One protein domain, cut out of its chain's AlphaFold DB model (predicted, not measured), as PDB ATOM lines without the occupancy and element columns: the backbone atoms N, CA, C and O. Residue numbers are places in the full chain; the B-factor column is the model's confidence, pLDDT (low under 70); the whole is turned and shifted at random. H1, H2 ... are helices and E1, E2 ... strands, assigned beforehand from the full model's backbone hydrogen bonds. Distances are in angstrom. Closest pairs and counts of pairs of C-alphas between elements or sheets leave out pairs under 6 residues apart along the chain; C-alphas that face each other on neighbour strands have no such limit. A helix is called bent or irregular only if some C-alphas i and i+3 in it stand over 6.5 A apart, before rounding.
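What this domain is: This is residues 23 to 134 of the 1030 residues of an uncharacterized protein of Planctomycetes bacterium (UniProt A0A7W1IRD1). One long, strongly twisted sheet of nine strands curls round the helix H3, while the short helices H1 and H2 sit on the sheet's opposite face. Two runs of antiparallel strands, E1 to E5 and E6 to E9, join side by side through the parallel pair E5 and E6. The printed part has 112 residues, with three named helices and nine named strands in the chain order H1 E1 E2 E3 E4 E5 H2 H3 E6 E7 E8 E9; the sheet is mixed, its strand order E1 to E9 by number, and the class is mixed, helices and strands. The whole is compact by its radius of gyration of the C-alphas, 13.4 A, yet elongated in outline, spanning 42 by 25 by 22 A.

Where its parts are: Find C-alpha 23 at (3.541, -27.487, 6.686), where H1, residues 23 to 28, begins. Next come E1, 35 to 38, and E2, 41 to 45. E3, 51 to 58, is 19.9 A long and bends by 65 degrees at residue 55. E4, 61 to 66, measures 15.8 A and E5, 69 to 74, measures 16.5 A. H2 is residues 75 to 79. H3, 83 to 98, starts at C-alpha 83 (-16.188, -15.887, 2.258) and is 24.0 A long, with a kink of 31 degrees near residue 91; it is irregular, but only just, C-alphas 87 and 90 being 6.8 A apart. Then look for E6, 107 to 111, E7, 115 to 119, E8, 123 to 126, and E9, 129 to 134, which is 15.4 A long and ends at C-alpha 134 (-36.874, -40.375, 0.635).

How they stand to each other: Start at edge strand E1: it and E2 form a hairpin, with N 36 and O 43 2.9 A apart, within hydrogen-bond range. E1 to E5 form a meander, each strand the antiparallel neighbour of the one before, and E6 to E9 form another. E5 and E6 are parallel at 40 degrees, with N 108 and O 72 2.7 A apart. E5, H2, H3 and E6 make a strand-helix-strand unit, two parallel neighbour strands with helices between, whose crossover is left-handed. E8 and edge strand E9 are a hairpin, with N 131 and O 124 2.8 A apart. H3 is on the sheet; its closest C-alphas to E7 are those of Ala 85 and Ile 116, 5.9 A. H1 is on the opposite face from H3, at a height over the sheet of 7.6 A, and H2 is on the same face as H1, at 5.8 A. In H1 and H2 every O i to N i+4 pair is within hydrogen-bond range; in H3, 10 of 12 are.

The domain as a whole: The C-alphas farthest apart are those of Asn 39 and Ala 134, 43.8 A. The printed part has no cut and no long link. Mean pLDDT of the printed part is 92.0, and look at Gly 60 for the one printed residue under 70.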
ATOM      1  N   ALA A  23       2.731 -27.483   7.900       86.12
ATOM      2  CA  ALA A  23       3.541 -27.487   6.686       86.12
ATOM      3  C   ALA A  23       2.877 -28.309   5.570       86.12
ATOM      4  O   ALA A  23       2.820 -27.854   4.427       86.12
ATOM      5  N   THR A  24       2.320 -29.470   5.913       87.19
ATOM      6  CA  THR A  24       1.579 -30.353   5.004       87.19
ATOM      7  C   THR A  24       0.310 -29.671   4.494       87.19
ATOM      8  O   THR A  24       0.073 -29.636   3.286       87.19
ATOM      9  N   LEU A  25      -0.454 -29.025   5.384       89.19
ATOM     10  CA  LEU A  25      -1.661 -28.275   5.014       89.19
ATOM     11  C   LEU A  25      -1.359 -27.125   4.043       89.19
ATOM     12  O   LEU A  25      -2.058 -26.959   3.042       89.19
ATOM     13  N   LYS A  26      -0.295 -26.357   4.300       87.56
ATOM     14  CA  LYS A  26       0.140 -25.258   3.421       87.56
ATOM     15  C   LYS A  26       0.680 -25.725   2.077       87.56
ATOM     16  O   LYS A  26       0.584 -24.985   1.106       87.56
ATOM     17  N   ALA A  27       1.273 -26.914   2.019       87.94
ATOM     18  CA  ALA A  27       1.733 -27.491   0.761       87.94
ATOM     19  C   ALA A  27       0.558 -27.986  -0.102       87.94
ATOM     20  O   ALA A  27       0.631 -27.925  -1.327       87.94
ATOM     21  N   ALA A  28      -0.517 -28.464   0.532       86.31
ATOM     22  CA  ALA A  28      -1.687 -29.014  -0.148       86.31
ATOM     23  C   ALA A  28      -2.718 -27.953  -0.587       86.31
ATOM     24  O   ALA A  28      -3.456 -28.174  -1.550       86.31
ATOM     25  N   LEU A  29      -2.791 -26.811   0.103       86.94
ATOM     26  CA  LEU A  29      -3.764 -25.746  -0.162       86.94
ATOM     27  C   LEU A  29      -3.109 -24.521  -0.813       86.94
ATOM     28  O   LEU A  29      -1.958 -24.191  -0.550       86.94
ATOM     29  N   ALA A  30      -3.863 -23.825  -1.666       83.62
ATOM     30  CA  ALA A  30      -3.396 -22.582  -2.272       83.62
ATOM     31  C   ALA A  30      -3.209 -21.491  -1.203       83.62
ATOM     32  O   ALA A  30      -4.010 -21.379  -0.277       83.62
ATOM     33  N   ALA A  31      -2.174 -20.662  -1.358       86.56
ATOM     34  CA  ALA A  31      -1.966 -19.498  -0.506       86.56
ATOM     35  C   ALA A  31      -3.003 -18.414  -0.850       86.56
ATOM     36  O   ALA A  31      -2.854 -17.705  -1.844       86.56
ATOM     37  N   ILE A  32      -4.047 -18.318  -0.030       90.56
ATOM     38  CA  ILE A  32      -5.162 -17.368  -0.156       90.56
ATOM     39  C   ILE A  32      -5.302 -16.558   1.134       90.56
ATOM     40  O   ILE A  32      -4.940 -17.043   2.210       90.56
ATOM     41  N   ALA A  33      -5.842 -15.341   1.056       90.88
ATOM     42  CA  ALA A  33      -5.858 -14.412   2.192       90.88
ATOM     43  C   ALA A  33      -6.698 -14.917   3.378       90.88
ATOM     44  O   ALA A  33      -6.389 -14.630   4.534       90.88
ATOM     45  N   SER A  34      -7.740 -15.702   3.094       91.12
ATOM     46  CA  SER A  34      -8.629 -16.270   4.109       91.12
ATOM     47  C   SER A  34      -8.038 -17.466   4.864       91.12
ATOM     48  O   SER A  34      -8.653 -17.934   5.817       91.12
ATOM     49  N   LEU A  35      -6.887 -18.006   4.439       93.12
ATOM     50  CA  LEU A  35      -6.183 -19.066   5.166       93.12
ATOM     51  C   LEU A  35      -5.096 -18.448   6.046       93.12
ATOM     52  O   LEU A  35      -4.035 -18.052   5.566       93.12
ATOM     53  N   VAL A  36      -5.370 -18.362   7.346       93.50
ATOM     54  CA  VAL A  36      -4.517 -17.677   8.325       93.50
ATOM     55  C   VAL A  36      -3.880 -18.645   9.307       93.50
ATOM     56  O   VAL A  36      -4.517 -19.556   9.839       93.50
ATOM     57  N   ASP A  37      -2.609 -18.388   9.595       91.50
ATOM     58  CA  ASP A  37      -1.872 -19.086  10.638       91.50
ATOM     59  C   ASP A  37      -2.229 -18.516  12.005       91.50
ATOM     60  O   ASP A  37      -2.079 -17.316  12.262       91.50
ATOM     61  N   ARG A  38      -2.658 -19.381  12.923       92.38
ATOM     62  CA  ARG A  38      -2.907 -18.994  14.313       92.38
ATOM     63  C   ARG A  38      -2.624 -20.172  15.234       92.38
ATOM     64  O   ARG A  38      -3.261 -21.216  15.116       92.38
ATOM     65  N   ASN A  39      -1.714 -19.970  16.191       86.31
ATOM     66  CA  ASN A  39      -1.343 -20.954  17.216       86.31
ATOM     67  C   ASN A  39      -0.908 -22.316  16.627       86.31
ATOM     68  O   ASN A  39      -1.465 -23.345  17.000       86.31
ATOM     69  N   ASP A  40       0.044 -22.313  15.686       86.88
ATOM     70  CA  ASP A  40       0.563 -23.509  14.989       86.88
ATOM     71  C   ASP A  40      -0.495 -24.354  14.247       86.88
ATOM     72  O   ASP A  40      -0.270 -25.522  13.933       86.88
ATOM     73  N   ALA A  41      -1.642 -23.756  13.914       90.44
ATOM     74  CA  ALA A  41      -2.688 -24.362  13.099       90.44
ATOM     75  C   ALA A  41      -3.120 -23.424  11.963       90.44
ATOM     76  O   ALA A  41      -2.996 -22.199  12.069       90.44
ATOM     77  N   LEU A  42      -3.649 -24.015  10.891       93.94
ATOM     78  CA  LEU A  42      -4.220 -23.288   9.761       93.94
ATOM     79  C   LEU A  42      -5.725 -23.104   9.977       93.94
ATOM     80  O   LEU A  42      -6.424 -24.050  10.349       93.94
ATOM     81  N   TRP A  43      -6.230 -21.902   9.728       94.50
ATOM     82  CA  TRP A  43      -7.640 -21.552   9.897       94.50
ATOM     83  C   TRP A  43      -8.198 -20.963   8.612       94.50
ATOM     84  O   TRP A  43      -7.520 -20.170   7.967       94.50
ATOM     85  N   TRP A  44      -9.437 -21.312   8.267       94.50
ATOM     86  CA  TRP A  44     -10.206 -20.578   7.265       94.50
ATOM     87  C   TRP A  44     -11.057 -19.527   7.983       94.50
ATOM     88  O   TRP A  44     -11.964 -19.891   8.734       94.50
ATOM     89  N   ASP A  45     -10.707 -18.252   7.813       92.31
ATOM     90  CA  ASP A  45     -11.205 -17.109   8.593       92.31
ATOM     91  C   ASP A  45     -11.735 -16.010   7.651       92.31
ATOM     92  O   ASP A  45     -11.077 -15.645   6.674       92.31
ATOM     93  N   ASP A  46     -12.934 -15.488   7.935       91.50
ATOM     94  CA  ASP A  46     -13.565 -14.404   7.164       91.50
ATOM     95  C   ASP A  46     -13.203 -12.993   7.665       91.50
ATOM     96  O   ASP A  46     -13.644 -11.993   7.090       91.50
ATOM     97  N   GLY A  47     -12.437 -12.891   8.756       85.88
ATOM     98  CA  GLY A  47     -12.080 -11.637   9.422       85.88
ATOM     99  C   GLY A  47     -13.264 -10.912  10.079       85.88
ATOM    100  O   GLY A  47     -13.096  -9.804  10.592       85.88
ATOM    101  N   LYS A  48     -14.461 -11.509  10.057       84.75
ATOM    102  CA  LYS A  48     -15.738 -10.935  10.516       84.75
ATOM    103  C   LYS A  48     -16.421 -11.775  11.597       84.75
ATOM    104  O   LYS A  48     -17.456 -11.358  12.116       84.75
ATOM    105  N   GLY A  49     -15.829 -12.905  11.979       81.31
ATOM    106  CA  GLY A  49     -16.236 -13.705  13.134       81.31
ATOM    107  C   GLY A  49     -16.463 -15.190  12.849       81.31
ATOM    108  O   GLY A  49     -16.664 -15.932  13.810       81.31
ATOM    109  N   SER A  50     -16.398 -15.643  11.592       90.44
ATOM    110  CA  SER A  50     -16.468 -17.069  11.240       90.44
ATOM    111  C   SER A  50     -15.060 -17.590  10.963       90.44
ATOM    112  O   SER A  50     -14.403 -17.158  10.021       90.44
ATOM    113  N   SER A  51     -14.584 -18.513  11.799       93.69
ATOM    114  CA  SER A  51     -13.222 -19.047  11.722       93.69
ATOM    115  C   SER A  51     -13.207 -20.518  12.118       93.69
ATOM    116  O   SER A  51     -13.518 -20.845  13.263       93.69
ATOM    117  N   TYR A  52     -12.794 -21.397  11.204       95.12
ATOM    118  CA  TYR A  52     -12.763 -22.848  11.430       95.12
ATOM    119  C   TYR A  52     -11.364 -23.426  11.209       95.12
ATOM    120  O   TYR A  52     -10.673 -23.060  10.255       95.12
ATOM    121  N   ARG A  53     -10.938 -24.332  12.100       94.44
ATOM    122  CA  ARG A  53      -9.614 -24.965  12.036       94.44
ATOM    123  C   ARG A  53      -9.582 -25.979  10.900       94.44
ATOM    124  O   ARG A  53     -10.430 -26.871  10.843       94.44
ATOM    125  N   VAL A  54      -8.580 -25.875  10.032       94.19
ATOM    126  CA  VAL A  54      -8.290 -26.879   9.010       94.19
ATOM    127  C   VAL A  54      -7.496 -28.008   9.664       94.19
ATOM    128  O   VAL A  54      -6.430 -27.772  10.224       94.19
ATOM    129  N   VAL A  55      -8.029 -29.227   9.617       93.56
ATOM    130  CA  VAL A  55      -7.429 -30.403  10.273       93.56
ATOM    131  C   VAL A  55      -6.819 -31.405   9.295       93.56
ATOM    132  O   VAL A  55      -5.997 -32.213   9.707       93.56
ATOM    133  N   ALA A  56      -7.202 -31.364   8.018       91.81
ATOM    134  CA  ALA A  56      -6.572 -32.152   6.956       91.81
ATOM    135  C   ALA A  56      -6.806 -31.504   5.584       91.81
ATOM    136  O   ALA A  56      -7.796 -30.784   5.405       91.81
ATOM    137  N   ALA A  57      -5.952 -31.789   4.603       87.69
ATOM    138  CA  ALA A  57      -6.129 -31.349   3.217       87.69
ATOM    139  C   ALA A  57      -5.752 -32.462   2.228       87.69
ATOM    140  O   ALA A  57      -4.769 -33.169   2.407       87.69
ATOM    141  N   ALA A  58      -6.546 -32.628   1.170       81.19
ATOM    142  CA  ALA A  58      -6.311 -33.617   0.116       81.19
ATOM    143  C   ALA A  58      -6.731 -33.055  -1.252       81.19
ATOM    144  O   ALA A  58      -7.333 -31.985  -1.328       81.19
ATOM    145  N   ASP A  59      -6.488 -33.795  -2.339       70.81
ATOM    146  CA  ASP A  59      -6.740 -33.331  -3.716       70.81
ATOM    147  C   ASP A  59      -8.173 -32.810  -3.972       70.81
ATOM    148  O   ASP A  59      -8.376 -31.958  -4.842       70.81
ATOM    149  N   GLY A  60      -9.159 -33.270  -3.186       66.81
ATOM    150  CA  GLY A  60     -10.567 -32.858  -3.261       66.81
ATOM    151  C   GLY A  60     -10.970 -31.616  -2.445       66.81
ATOM    152  O   GLY A  60     -12.091 -31.131  -2.621       66.81
ATOM    153  N   GLY A  61     -10.107 -31.080  -1.573       85.62
ATOM    154  CA  GLY A  61     -10.427 -29.938  -0.705       85.62
ATOM    155  C   GLY A  61      -9.808 -30.020   0.695       85.62
ATOM    156  O   GLY A  61      -8.832 -30.735   0.911       85.62
ATOM    157  N   ALA A  62     -10.383 -29.297   1.658       92.25
ATOM    158  CA  ALA A  62      -9.915 -29.290   3.048       92.25
ATOM    159  C   ALA A  62     -10.953 -29.889   4.003       92.25
ATOM    160  O   ALA A  62     -12.140 -29.952   3.689       92.25
ATOM    161  N   ARG A  63     -10.521 -30.325   5.185       93.81
ATOM    162  CA  ARG A  63     -11.396 -30.775   6.269       93.81
ATOM    163  C   ARG A  63     -11.373 -29.769   7.406       93.81
ATOM    164  O   ARG A  63     -10.301 -29.396   7.875       93.81
ATOM    165  N   LEU A  64     -12.555 -29.353   7.841       94.50
ATOM    166  CA  LEU A  64     -12.761 -28.346   8.873       94.50
ATOM    167  C   LEU A  64     -13.293 -29.008  10.139       94.50
ATOM    168  O   LEU A  64     -14.233 -29.803  10.079       94.50
ATOM    169  N   GLU A  65     -12.716 -28.660  11.281       94.31
ATOM    170  CA  GLU A  65     -13.267 -29.021  12.584       94.31
ATOM    171  C   GLU A  65     -14.416 -28.079  12.947       94.31
ATOM    172  O   GLU A  65     -14.261 -26.857  12.920       94.31
ATOM    173  N   THR A  66     -15.574 -28.653  13.273       95.25
ATOM    174  CA  THR A  66     -16.806 -27.915  13.582       95.25
ATOM    175  C   THR A  66     -17.528 -28.517  14.787       95.25
ATOM    176  O   THR A  66     -17.216 -29.617  15.245       95.25
ATOM    177  N   GLU A  67     -18.564 -27.836  15.269       94.56
ATOM    178  CA  GLU A  67     -19.384 -28.246  16.412       94.56
ATOM    179  C   GLU A  67     -20.272 -29.473  16.138       94.56
ATOM    180  O   GLU A  67     -20.935 -29.971  17.049       94.56
ATOM    181  N   ILE A  68     -20.311 -29.960  14.894       94.69
ATOM    182  CA  ILE A  68     -20.955 -31.229  14.516       94.69
ATOM    183  C   ILE A  68     -19.941 -32.332  14.201       94.69
ATOM    184  O   ILE A  68     -20.349 -33.434  13.852       94.69
ATOM    185  N   GLY A  69     -18.640 -32.072  14.333       93.44
ATOM    186  CA  GLY A  69     -17.562 -32.973  13.922       93.44
ATOM    187  C   GLY A  69     -16.794 -32.429  12.716       93.44
ATOM    188  O   GLY A  69     -16.836 -31.233  12.423       93.44
ATOM    189  N   VAL A  70     -16.066 -33.294  12.013       93.44
ATOM    190  CA  VAL A  70     -15.237 -32.879  10.870       93.44
ATOM    191  C   VAL A  70     -16.057 -32.882   9.582       93.44
ATOM    192  O   VAL A  70     -16.578 -33.926   9.195       93.44
ATOM    193  N   ILE A  71     -16.131 -31.739   8.895       95.06
ATOM    194  CA  ILE A  71     -16.773 -31.614   7.573       95.06
ATOM    195  C   ILE A  71     -15.722 -31.404   6.481       95.06
ATOM    196  O   ILE A  71     -14.630 -30.909   6.749       95.06
ATOM    197  N   THR A  72     -16.044 -31.742   5.236       94.75
ATOM    198  CA  THR A  72     -15.187 -31.441   4.075       94.75
ATOM    199  C   THR A  72     -15.628 -30.126   3.427       94.75
ATOM    200  O   THR A  72     -16.820 -29.873   3.329       94.75
ATOM    201  N   VAL A  73     -14.711 -29.290   2.950       93.75
ATOM    202  CA  VAL A  73     -14.996 -28.129   2.095       93.75
ATOM    203  C   VAL A  73     -14.398 -28.369   0.715       93.75
ATOM    204  O   VAL A  73     -13.230 -28.735   0.590       93.75
ATOM    205  N   GLY A  74     -15.209 -28.187  -0.328       89.25
ATOM    206  CA  GLY A  74     -14.755 -28.368  -1.704       89.25
ATOM    207  C   GLY A  74     -13.642 -27.385  -2.074       89.25
ATOM    208  O   GLY A  74     -13.726 -26.196  -1.768       89.25
ATOM    209  N   ARG A  75     -12.622 -27.873  -2.793       88.06
ATOM    210  CA  ARG A  75     -11.453 -27.079  -3.216       88.06
ATOM    211  C   ARG A  75     -11.813 -25.750  -3.891       88.06
ATOM    212  O   ARG A  75     -11.160 -24.752  -3.612       88.06
ATOM    213  N   LYS A  76     -12.864 -25.738  -4.721       87.94
ATOM    214  CA  LYS A  76     -13.338 -24.550  -5.449       87.94
ATOM    215  C   LYS A  76     -13.677 -23.380  -4.512       87.94
ATOM    216  O   LYS A  76     -13.254 -22.262  -4.769       87.94
ATOM    217  N   LEU A  77     -14.379 -23.646  -3.404       91.12
ATOM    218  CA  LEU A  77     -14.790 -22.604  -2.451       91.12
ATOM    219  C   LEU A  77     -13.592 -21.939  -1.769       91.12
ATOM    220  O   LEU A  77     -13.622 -20.743  -1.498       91.12
ATOM    221  N   LEU A  78     -12.536 -22.714  -1.518       89.12
ATOM    222  CA  LEU A  78     -11.283 -22.190  -0.987       89.12
ATOM    223  C   LEU A  78     -10.541 -21.390  -2.058       89.12
ATOM    224  O   LEU A  78     -10.215 -20.234  -1.830       89.12
ATOM    225  N   SER A  79     -10.305 -21.967  -3.239       86.94
ATOM    226  CA  SER A  79      -9.515 -21.306  -4.287       86.94
ATOM    227  C   SER A  79     -10.127 -20.003  -4.802       86.94
ATOM    228  O   SER A  79      -9.392 -19.138  -5.258       86.94
ATOM    229  N   GLU A  80     -11.453 -19.872  -4.743       87.44
ATOM    230  CA  GLU A  80     -12.187 -18.661  -5.133       87.44
ATOM    231  C   GLU A  80     -12.435 -17.698  -3.958       87.44
ATOM    232  O   GLU A  80     -13.208 -16.756  -4.101       87.44
ATOM    233  N   GLU A  81     -11.828 -17.941  -2.788       91.00
ATOM    234  CA  GLU A  81     -12.002 -17.136  -1.568       91.00
ATOM    235  C   GLU A  81     -13.480 -16.854  -1.230       91.00
ATOM    236  O   GLU A  81     -13.872 -15.730  -0.910       91.00
ATOM    237  N   ARG A  82     -14.339 -17.882  -1.292       90.88
ATOM    238  CA  ARG A  82     -15.792 -17.754  -1.070       90.88
ATOM    239  C   ARG A  82     -16.142 -17.530   0.402       90.88
ATOM    240  O   ARG A  82     -16.619 -18.429   1.098       90.88
ATOM    241  N   LEU A  83     -15.911 -16.308   0.880       92.31
ATOM    242  CA  LEU A  83     -16.188 -15.887   2.258       92.31
ATOM    243  C   LEU A  83     -17.678 -15.956   2.611       92.31
ATOM    244  O   LEU A  83     -18.025 -16.191   3.763       92.31
ATOM    245  N   ASP A  84     -18.566 -15.812   1.632       92.12
ATOM    246  CA  ASP A  84     -20.003 -16.009   1.808       92.12
ATOM    247  C   ASP A  84     -20.345 -17.452   2.221       92.12
ATOM    248  O   ASP A  84     -21.227 -17.661   3.058       92.12
ATOM    249  N   ALA A  85     -19.608 -18.445   1.707       92.94
ATOM    250  CA  ALA A  85     -19.771 -19.838   2.110       92.94
ATOM    251  C   ALA A  85     -19.332 -20.068   3.561       92.94
ATOM    252  O   ALA A  85     -20.008 -20.772   4.317       92.94
ATOM    253  N   LEU A  86     -18.232 -19.425   3.956       92.38
ATOM    254  CA  LEU A  86     -17.716 -19.444   5.320       92.38
ATOM    255  C   LEU A  86     -18.686 -18.760   6.298       92.38
ATOM    256  O   LEU A  86     -19.009 -19.334   7.337       92.38
ATOM    257  N   SER A  87     -19.239 -17.600   5.937       93.00
ATOM    258  CA  SER A  87     -20.228 -16.889   6.757       93.00
ATOM    259  C   SER A  87     -21.588 -17.605   6.839       93.00
ATOM    260  O   SER A  87     -22.331 -17.415   7.803       93.00
ATOM    261  N   ALA A  88     -21.941 -18.444   5.859       93.88
ATOM    262  CA  ALA A  88     -23.160 -19.259   5.898       93.88
ATOM    263  C   ALA A  88     -23.026 -20.506   6.795       93.88
ATOM    264  O   ALA A  88     -24.029 -21.005   7.321       93.88
ATOM    265  N   LEU A  89     -21.800 -21.005   6.988       95.06
ATOM    266  CA  LEU A  89     -21.515 -22.267   7.668       95.06
ATOM    267  C   LEU A  89     -22.065 -22.361   9.111       95.06
ATOM    268  O   LEU A  89     -22.687 -23.386   9.406       95.06
ATOM    269  N   PRO A  90     -21.979 -21.330   9.983       95.38
ATOM    270  CA  PRO A  90     -22.563 -21.389  11.329       95.38
ATOM    271  C   PRO A  90     -24.062 -21.721  11.327       95.38
ATOM    272  O   PRO A  90     -24.541 -22.526  12.129       95.38
ATOM    273  N   LYS A  91     -24.820 -21.142  10.386       95.44
ATOM    274  CA  LYS A  91     -26.261 -21.390  10.255       95.44
ATOM    275  C   LYS A  91     -26.538 -22.822   9.794       95.44
ATOM    276  O   LYS A  91     -27.476 -23.446  10.285       95.44
ATOM    277  N   LEU A  92     -25.720 -23.355   8.886       97.06
ATOM    278  CA  LEU A  92     -25.831 -24.743   8.424       97.06
ATOM    279  C   LEU A  92     -25.511 -25.735   9.548       97.06
ATOM    280  O   LEU A  92     -26.252 -26.697   9.744       97.06
ATOM    281  N   ILE A  93     -24.469 -25.466  10.337       96.44
ATOM    282  CA  ILE A  93     -24.115 -26.264  11.517       96.44
ATOM    283  C   ILE A  93     -25.264 -26.260  12.525       96.44
ATOM    284  O   ILE A  93     -25.676 -27.327  12.973       96.44
ATOM    285  N   ALA A  94     -25.856 -25.098  12.817       96.31
ATOM    286  CA  ALA A  94     -26.997 -25.003  13.729       96.31
ATOM    287  C   ALA A  94     -28.198 -25.851  13.262       96.31
ATOM    288  O   ALA A  94     -28.829 -26.536  14.070       96.31
ATOM    289  N   GLN A  95     -28.489 -25.869  11.954       96.12
ATOM    290  CA  GLN A  95     -29.541 -26.724  11.386       96.12
ATOM    291  C   GLN A  95     -29.198 -28.217  11.504       96.12
ATOM    292  O   GLN A  95     -30.055 -29.026  11.872       96.12
ATOM    293  N   ALA A  96     -27.943 -28.592  11.242       95.44
ATOM    294  CA  ALA A  96     -27.468 -29.963  11.406       95.44
ATOM    295  C   ALA A  96     -27.553 -30.426  12.873       95.44
ATOM    296  O   ALA A  96     -28.070 -31.513  13.138       95.44
ATOM    297  N   GLN A  97     -27.148 -29.584  13.830       95.44
ATOM    298  CA  GLN A  97     -27.257 -29.853  15.269       95.44
ATOM    299  C   GLN A  97     -28.709 -30.043  15.704       95.44
ATOM    300  O   GLN A  97     -29.032 -31.037  16.361       95.44
ATOM    301  N   ALA A  98     -29.599 -29.135  15.291       94.00
ATOM    302  CA  ALA A  98     -31.025 -29.226  15.594       94.00
ATOM    303  C   ALA A  98     -31.637 -30.538  15.066       94.00
ATOM    304  O   ALA A  98     -32.484 -31.146  15.723       94.00
ATOM    305  N   ALA A  99     -31.159 -31.015  13.914       93.94
ATOM    306  CA  ALA A  99     -31.573 -32.275  13.301       93.94
ATOM    307  C   ALA A  99     -30.755 -33.506  13.745       93.94
ATOM    308  O   ALA A  99     -30.990 -34.600  13.217       93.94
ATOM    309  N   LYS A 100     -29.817 -33.344  14.693       95.12
ATOM    310  CA  LYS A 100     -28.898 -34.382  15.197       95.12
ATOM    311  C   LYS A 100     -28.114 -35.089  14.082       95.12
ATOM    312  O   LYS A 100     -28.007 -36.314  14.069       95.12
ATOM    313  N   VAL A 101     -27.617 -34.323  13.115       94.25
ATOM    314  CA  VAL A 101     -26.805 -34.809  11.994       94.25
ATOM    315  C   VAL A 101     -25.323 -34.580  12.317       94.25
ATOM    316  O   VAL A 101     -24.948 -33.426  12.531       94.25
ATOM    317  N   PRO A 102     -24.483 -35.633  12.366       92.94
ATOM    318  CA  PRO A 102     -23.043 -35.467  12.543       92.94
ATOM    319  C   PRO A 102     -22.394 -34.904  11.270       92.94
ATOM    320  O   PRO A 102     -22.915 -35.054  10.166       92.94
ATOM    321  N   GLY A 103     -21.247 -34.255  11.435       88.62
ATOM    322  CA  GLY A 103     -20.463 -33.634  10.371       88.62
ATOM    323  C   GLY A 103     -19.720 -34.636   9.490       88.62
ATOM    324  O   GLY A 103     -19.439 -34.340   8.331       88.62
ATOM    325  N   GLU A 104     -19.447 -35.837  10.005       89.88
ATOM    326  CA  GLU A 104     -18.725 -36.885   9.284       89.88
ATOM    327  C   GLU A 104     -19.441 -37.264   7.979       89.88
ATOM    328  O   GLU A 104     -20.604 -37.668   7.965       89.88
ATOM    329  N   GLY A 105     -18.734 -37.119   6.856       89.12
ATOM    330  CA  GLY A 105     -19.270 -37.381   5.517       89.12
ATOM    331  C   GLY A 105     -20.097 -36.239   4.914       89.12
ATOM    332  O   GLY A 105     -20.548 -36.375   3.774       89.12
ATOM    333  N   LEU A 106     -20.277 -35.115   5.620       95.06
ATOM    334  CA  LEU A 106     -20.837 -33.895   5.041       95.06
ATOM    335  C   LEU A 106     -19.761 -33.097   4.304       95.06
ATOM    336  O   LEU A 106     -18.642 -32.915   4.786       95.06
ATOM    337  N   THR A 107     -20.137 -32.580   3.139       95.25
ATOM    338  CA  THR A 107     -19.314 -31.673   2.341       95.25
ATOM    339  C   THR A 107     -20.023 -30.333   2.183       95.25
ATOM    340  O   THR A 107     -21.188 -30.298   1.795       95.25
ATOM    341  N   LEU A 108     -19.334 -29.234   2.477       95.75
ATOM    342  CA  LEU A 108     -19.747 -27.873   2.160       95.75
ATOM    343  C   LEU A 108     -19.526 -27.619   0.669       95.75
ATOM    344  O   LEU A 108     -18.403 -27.738   0.165       95.75
ATOM    345  N   ALA A 109     -20.605 -27.267  -0.022       93.25
ATOM    346  CA  ALA A 109     -20.591 -26.934  -1.437       93.25
ATOM    347  C   ALA A 109     -21.630 -25.863  -1.770       93.25
ATOM    348  O   ALA A 109     -22.552 -25.582  -1.004       93.25
ATOM    349  N   GLU A 110     -21.492 -25.301  -2.963       92.44
ATOM    350  CA  GLU A 110     -22.498 -24.458  -3.585       92.44
ATOM    351  C   GLU A 110     -23.238 -25.263  -4.653       92.44
ATOM    352  O   GLU A 110     -22.625 -25.809  -5.570       92.44
ATOM    353  N   GLY A 111     -24.559 -25.365  -4.522       92.19
ATOM    354  CA  GLY A 111     -25.413 -25.912  -5.570       92.19
ATOM    355  C   GLY A 111     -26.153 -24.793  -6.288       92.19
ATOM    356  O   GLY A 111     -26.536 -23.806  -5.668       92.19
ATOM    357  N   ILE A 112     -26.412 -24.977  -7.581       93.25
ATOM    358  CA  ILE A 112     -27.036 -23.960  -8.442       93.25
ATOM    359  C   ILE A 112     -28.419 -23.533  -7.903       93.25
ATOM    360  O   ILE A 112     -28.719 -22.346  -7.785       93.25
ATOM    361  N   ILE A 113     -29.251 -24.504  -7.504       94.69
ATOM    362  CA  ILE A 113     -30.586 -24.250  -6.933       94.69
ATOM    363  C   ILE A 113     -30.577 -24.129  -5.398       94.69
ATOM    364  O   ILE A 113     -31.371 -23.390  -4.821       94.69
ATOM    365  N   THR A 114     -29.677 -24.836  -4.708       94.25
ATOM    366  CA  THR A 114     -29.648 -24.890  -3.236       94.25
ATOM    367  C   THR A 114     -28.883 -23.731  -2.598       94.25
ATOM    368  O   THR A 114     -29.170 -23.386  -1.451       94.25
ATOM    369  N   GLY A 115     -27.960 -23.093  -3.325       93.00
ATOM    370  CA  GLY A 115     -26.973 -22.166  -2.768       93.00
ATOM    371  C   GLY A 115     -25.919 -22.894  -1.925       93.00
ATOM    372  O   GLY A 115     -25.671 -24.092  -2.114       93.00
ATOM    373  N   ILE A 116     -25.305 -22.180  -0.976       95.44
ATOM    374  CA  ILE A 116     -24.367 -22.771  -0.011       95.44
ATOM    375  C   ILE A 116     -25.107 -23.745   0.913       95.44
ATOM    376  O   ILE A 116     -26.093 -23.384   1.560       95.44
ATOM    377  N   HIS A 117     -24.627 -24.986   0.981       96.31
ATOM    378  CA  HIS A 117     -25.246 -26.052   1.761       96.31
ATOM    379  C   HIS A 117     -24.227 -27.121   2.184       96.31
ATOM    380  O   HIS A 117     -23.152 -27.237   1.596       96.31
ATOM    381  N   LEU A 118     -24.586 -27.939   3.180       96.88
ATOM    382  CA  LEU A 118     -23.868 -29.189   3.465       96.88
ATOM    383  C   LEU A 118     -24.576 -30.351   2.763       96.88
ATOM    384  O   LEU A 118     -25.808 -30.416   2.772       96.88
ATOM    385  N   PHE A 119     -23.838 -31.297   2.188       95.50
ATOM    386  CA  PHE A 119     -24.433 -32.472   1.546       95.50
ATOM    387  C   PHE A 119     -23.676 -33.777   1.798       95.50
ATOM    388  O   PHE A 119     -22.473 -33.780   2.032       95.50
ATOM    389  N   SER A 120     -24.403 -34.888   1.686       94.31
ATOM    390  CA  SER A 120     -23.881 -36.256   1.554       94.31
ATOM    391  C   SER A 120     -24.695 -37.032   0.505       94.31
ATOM    392  O   SER A 120     -25.507 -36.442  -0.207       94.31
ATOM    393  N   ALA A 121     -24.531 -38.350   0.369       91.25
ATOM    394  CA  ALA A 121     -25.347 -39.138  -0.565       91.25
ATOM    395  C   ALA A 121     -26.858 -39.086  -0.243       91.25
ATOM    396  O   ALA A 121     -27.682 -39.030  -1.159       91.25
ATOM    397  N   ASP A 122     -27.212 -39.030   1.044       94.69
ATOM    398  CA  ASP A 122     -28.594 -39.187   1.516       94.69
ATOM    399  C   ASP A 122     -29.151 -37.950   2.238       94.69
ATOM    400  O   ASP A 122     -30.275 -37.975   2.741       94.69
ATOM    401  N   LEU A 123     -28.386 -36.856   2.307       95.44
ATOM    402  CA  LEU A 123     -28.762 -35.685   3.095       95.44
ATOM    403  C   LEU A 123     -28.347 -34.366   2.435       95.44
ATOM    404  O   LEU A 123     -27.311 -34.277   1.772       95.44
ATOM    405  N   ARG A 124     -29.163 -33.328   2.626       96.81
ATOM    406  CA  ARG A 124     -28.839 -31.926   2.336       96.81
ATOM    407  C   ARG A 124     -29.191 -31.080   3.564       96.81
ATOM    408  O   ARG A 124     -30.299 -31.186   4.081       96.81
ATOM    409  N   VAL A 125     -28.270 -30.247   4.037       97.00
ATOM    410  CA  VAL A 125     -28.520 -29.233   5.073       97.00
ATOM    411  C   VAL A 125     -28.543 -27.881   4.388       97.00
ATOM    412  O   VAL A 125     -27.511 -27.414   3.911       97.00
ATOM    413  N   LEU A 126     -29.721 -27.274   4.332       96.69
ATOM    414  CA  LEU A 126     -29.927 -25.919   3.841       96.69
ATOM    415  C   LEU A 126     -30.027 -24.962   5.028       96.69
ATOM    416  O   LEU A 126     -30.229 -25.372   6.172       96.69
ATOM    417  N   SER A 127     -29.958 -23.664   4.756       94.06
ATOM    418  CA  SER A 127     -30.126 -22.645   5.796       94.06
ATOM    419  C   SER A 127     -31.533 -22.674   6.427       94.06
ATOM    420  O   SER A 127     -31.732 -22.245   7.565       94.06
ATOM    421  N   GLU A 128     -32.501 -23.200   5.678       94.38
ATOM    422  CA  GLU A 128     -33.917 -23.316   6.003       94.38
ATOM    423  C   GLU A 128     -34.265 -24.619   6.740       94.38
ATOM    424  O   GLU A 128     -35.359 -24.723   7.292       94.38
ATOM    425  N   GLY A 129     -33.367 -25.612   6.754       95.75
ATOM    426  CA  GLY A 129     -33.604 -26.901   7.404       95.75
ATOM    427  C   GLY A 129     -32.869 -28.074   6.756       95.75
ATOM    428  O   GLY A 129     -32.044 -27.912   5.858       95.75
ATOM    429  N   VAL A 130     -33.187 -29.285   7.220       97.12
ATOM    430  CA  VAL A 130     -32.550 -30.532   6.770       97.12
ATOM    431  C   VAL A 130     -33.493 -31.349   5.893       97.12
ATOM    432  O   VAL A 130     -34.632 -31.620   6.265       97.12
ATOM    433  N   LEU A 131     -32.973 -31.776   4.747       97.50
ATOM    434  CA  LEU A 131     -33.603 -32.619   3.739       97.50
ATOM    435  C   LEU A 131     -32.946 -34.005   3.762       97.50
ATOM    436  O   LEU A 131     -31.726 -34.122   3.626       97.50
ATOM    437  N   ARG A 132     -33.741 -35.064   3.912       97.31
ATOM    438  CA  ARG A 132     -33.284 -36.462   3.894       97.31
ATOM    439  C   ARG A 132     -33.824 -37.160   2.659       97.31
ATOM    440  O   ARG A 132     -34.970 -36.938   2.286       97.31
ATOM    441  N   LYS A 133     -33.007 -38.004   2.036       96.69
ATOM    442  CA  LYS A 133     -33.415 -38.792   0.876       96.69
ATOM    443  C   LYS A 133     -34.595 -39.685   1.253       96.69
ATOM    444  O   LYS A 133     -34.525 -40.432   2.228       96.69
ATOM    445  N   ALA A 134     -35.665 -39.585   0.481       96.12
ATOM    446  CA  ALA A 134     -36.874 -40.375   0.635       96.12
ATOM    447  C   ALA A 134     -36.939 -41.437  -0.476       96.12
ATOM    448  O   ALA A 134     -36.379 -41.226  -1.560       96.12
TER     449      ALA A 134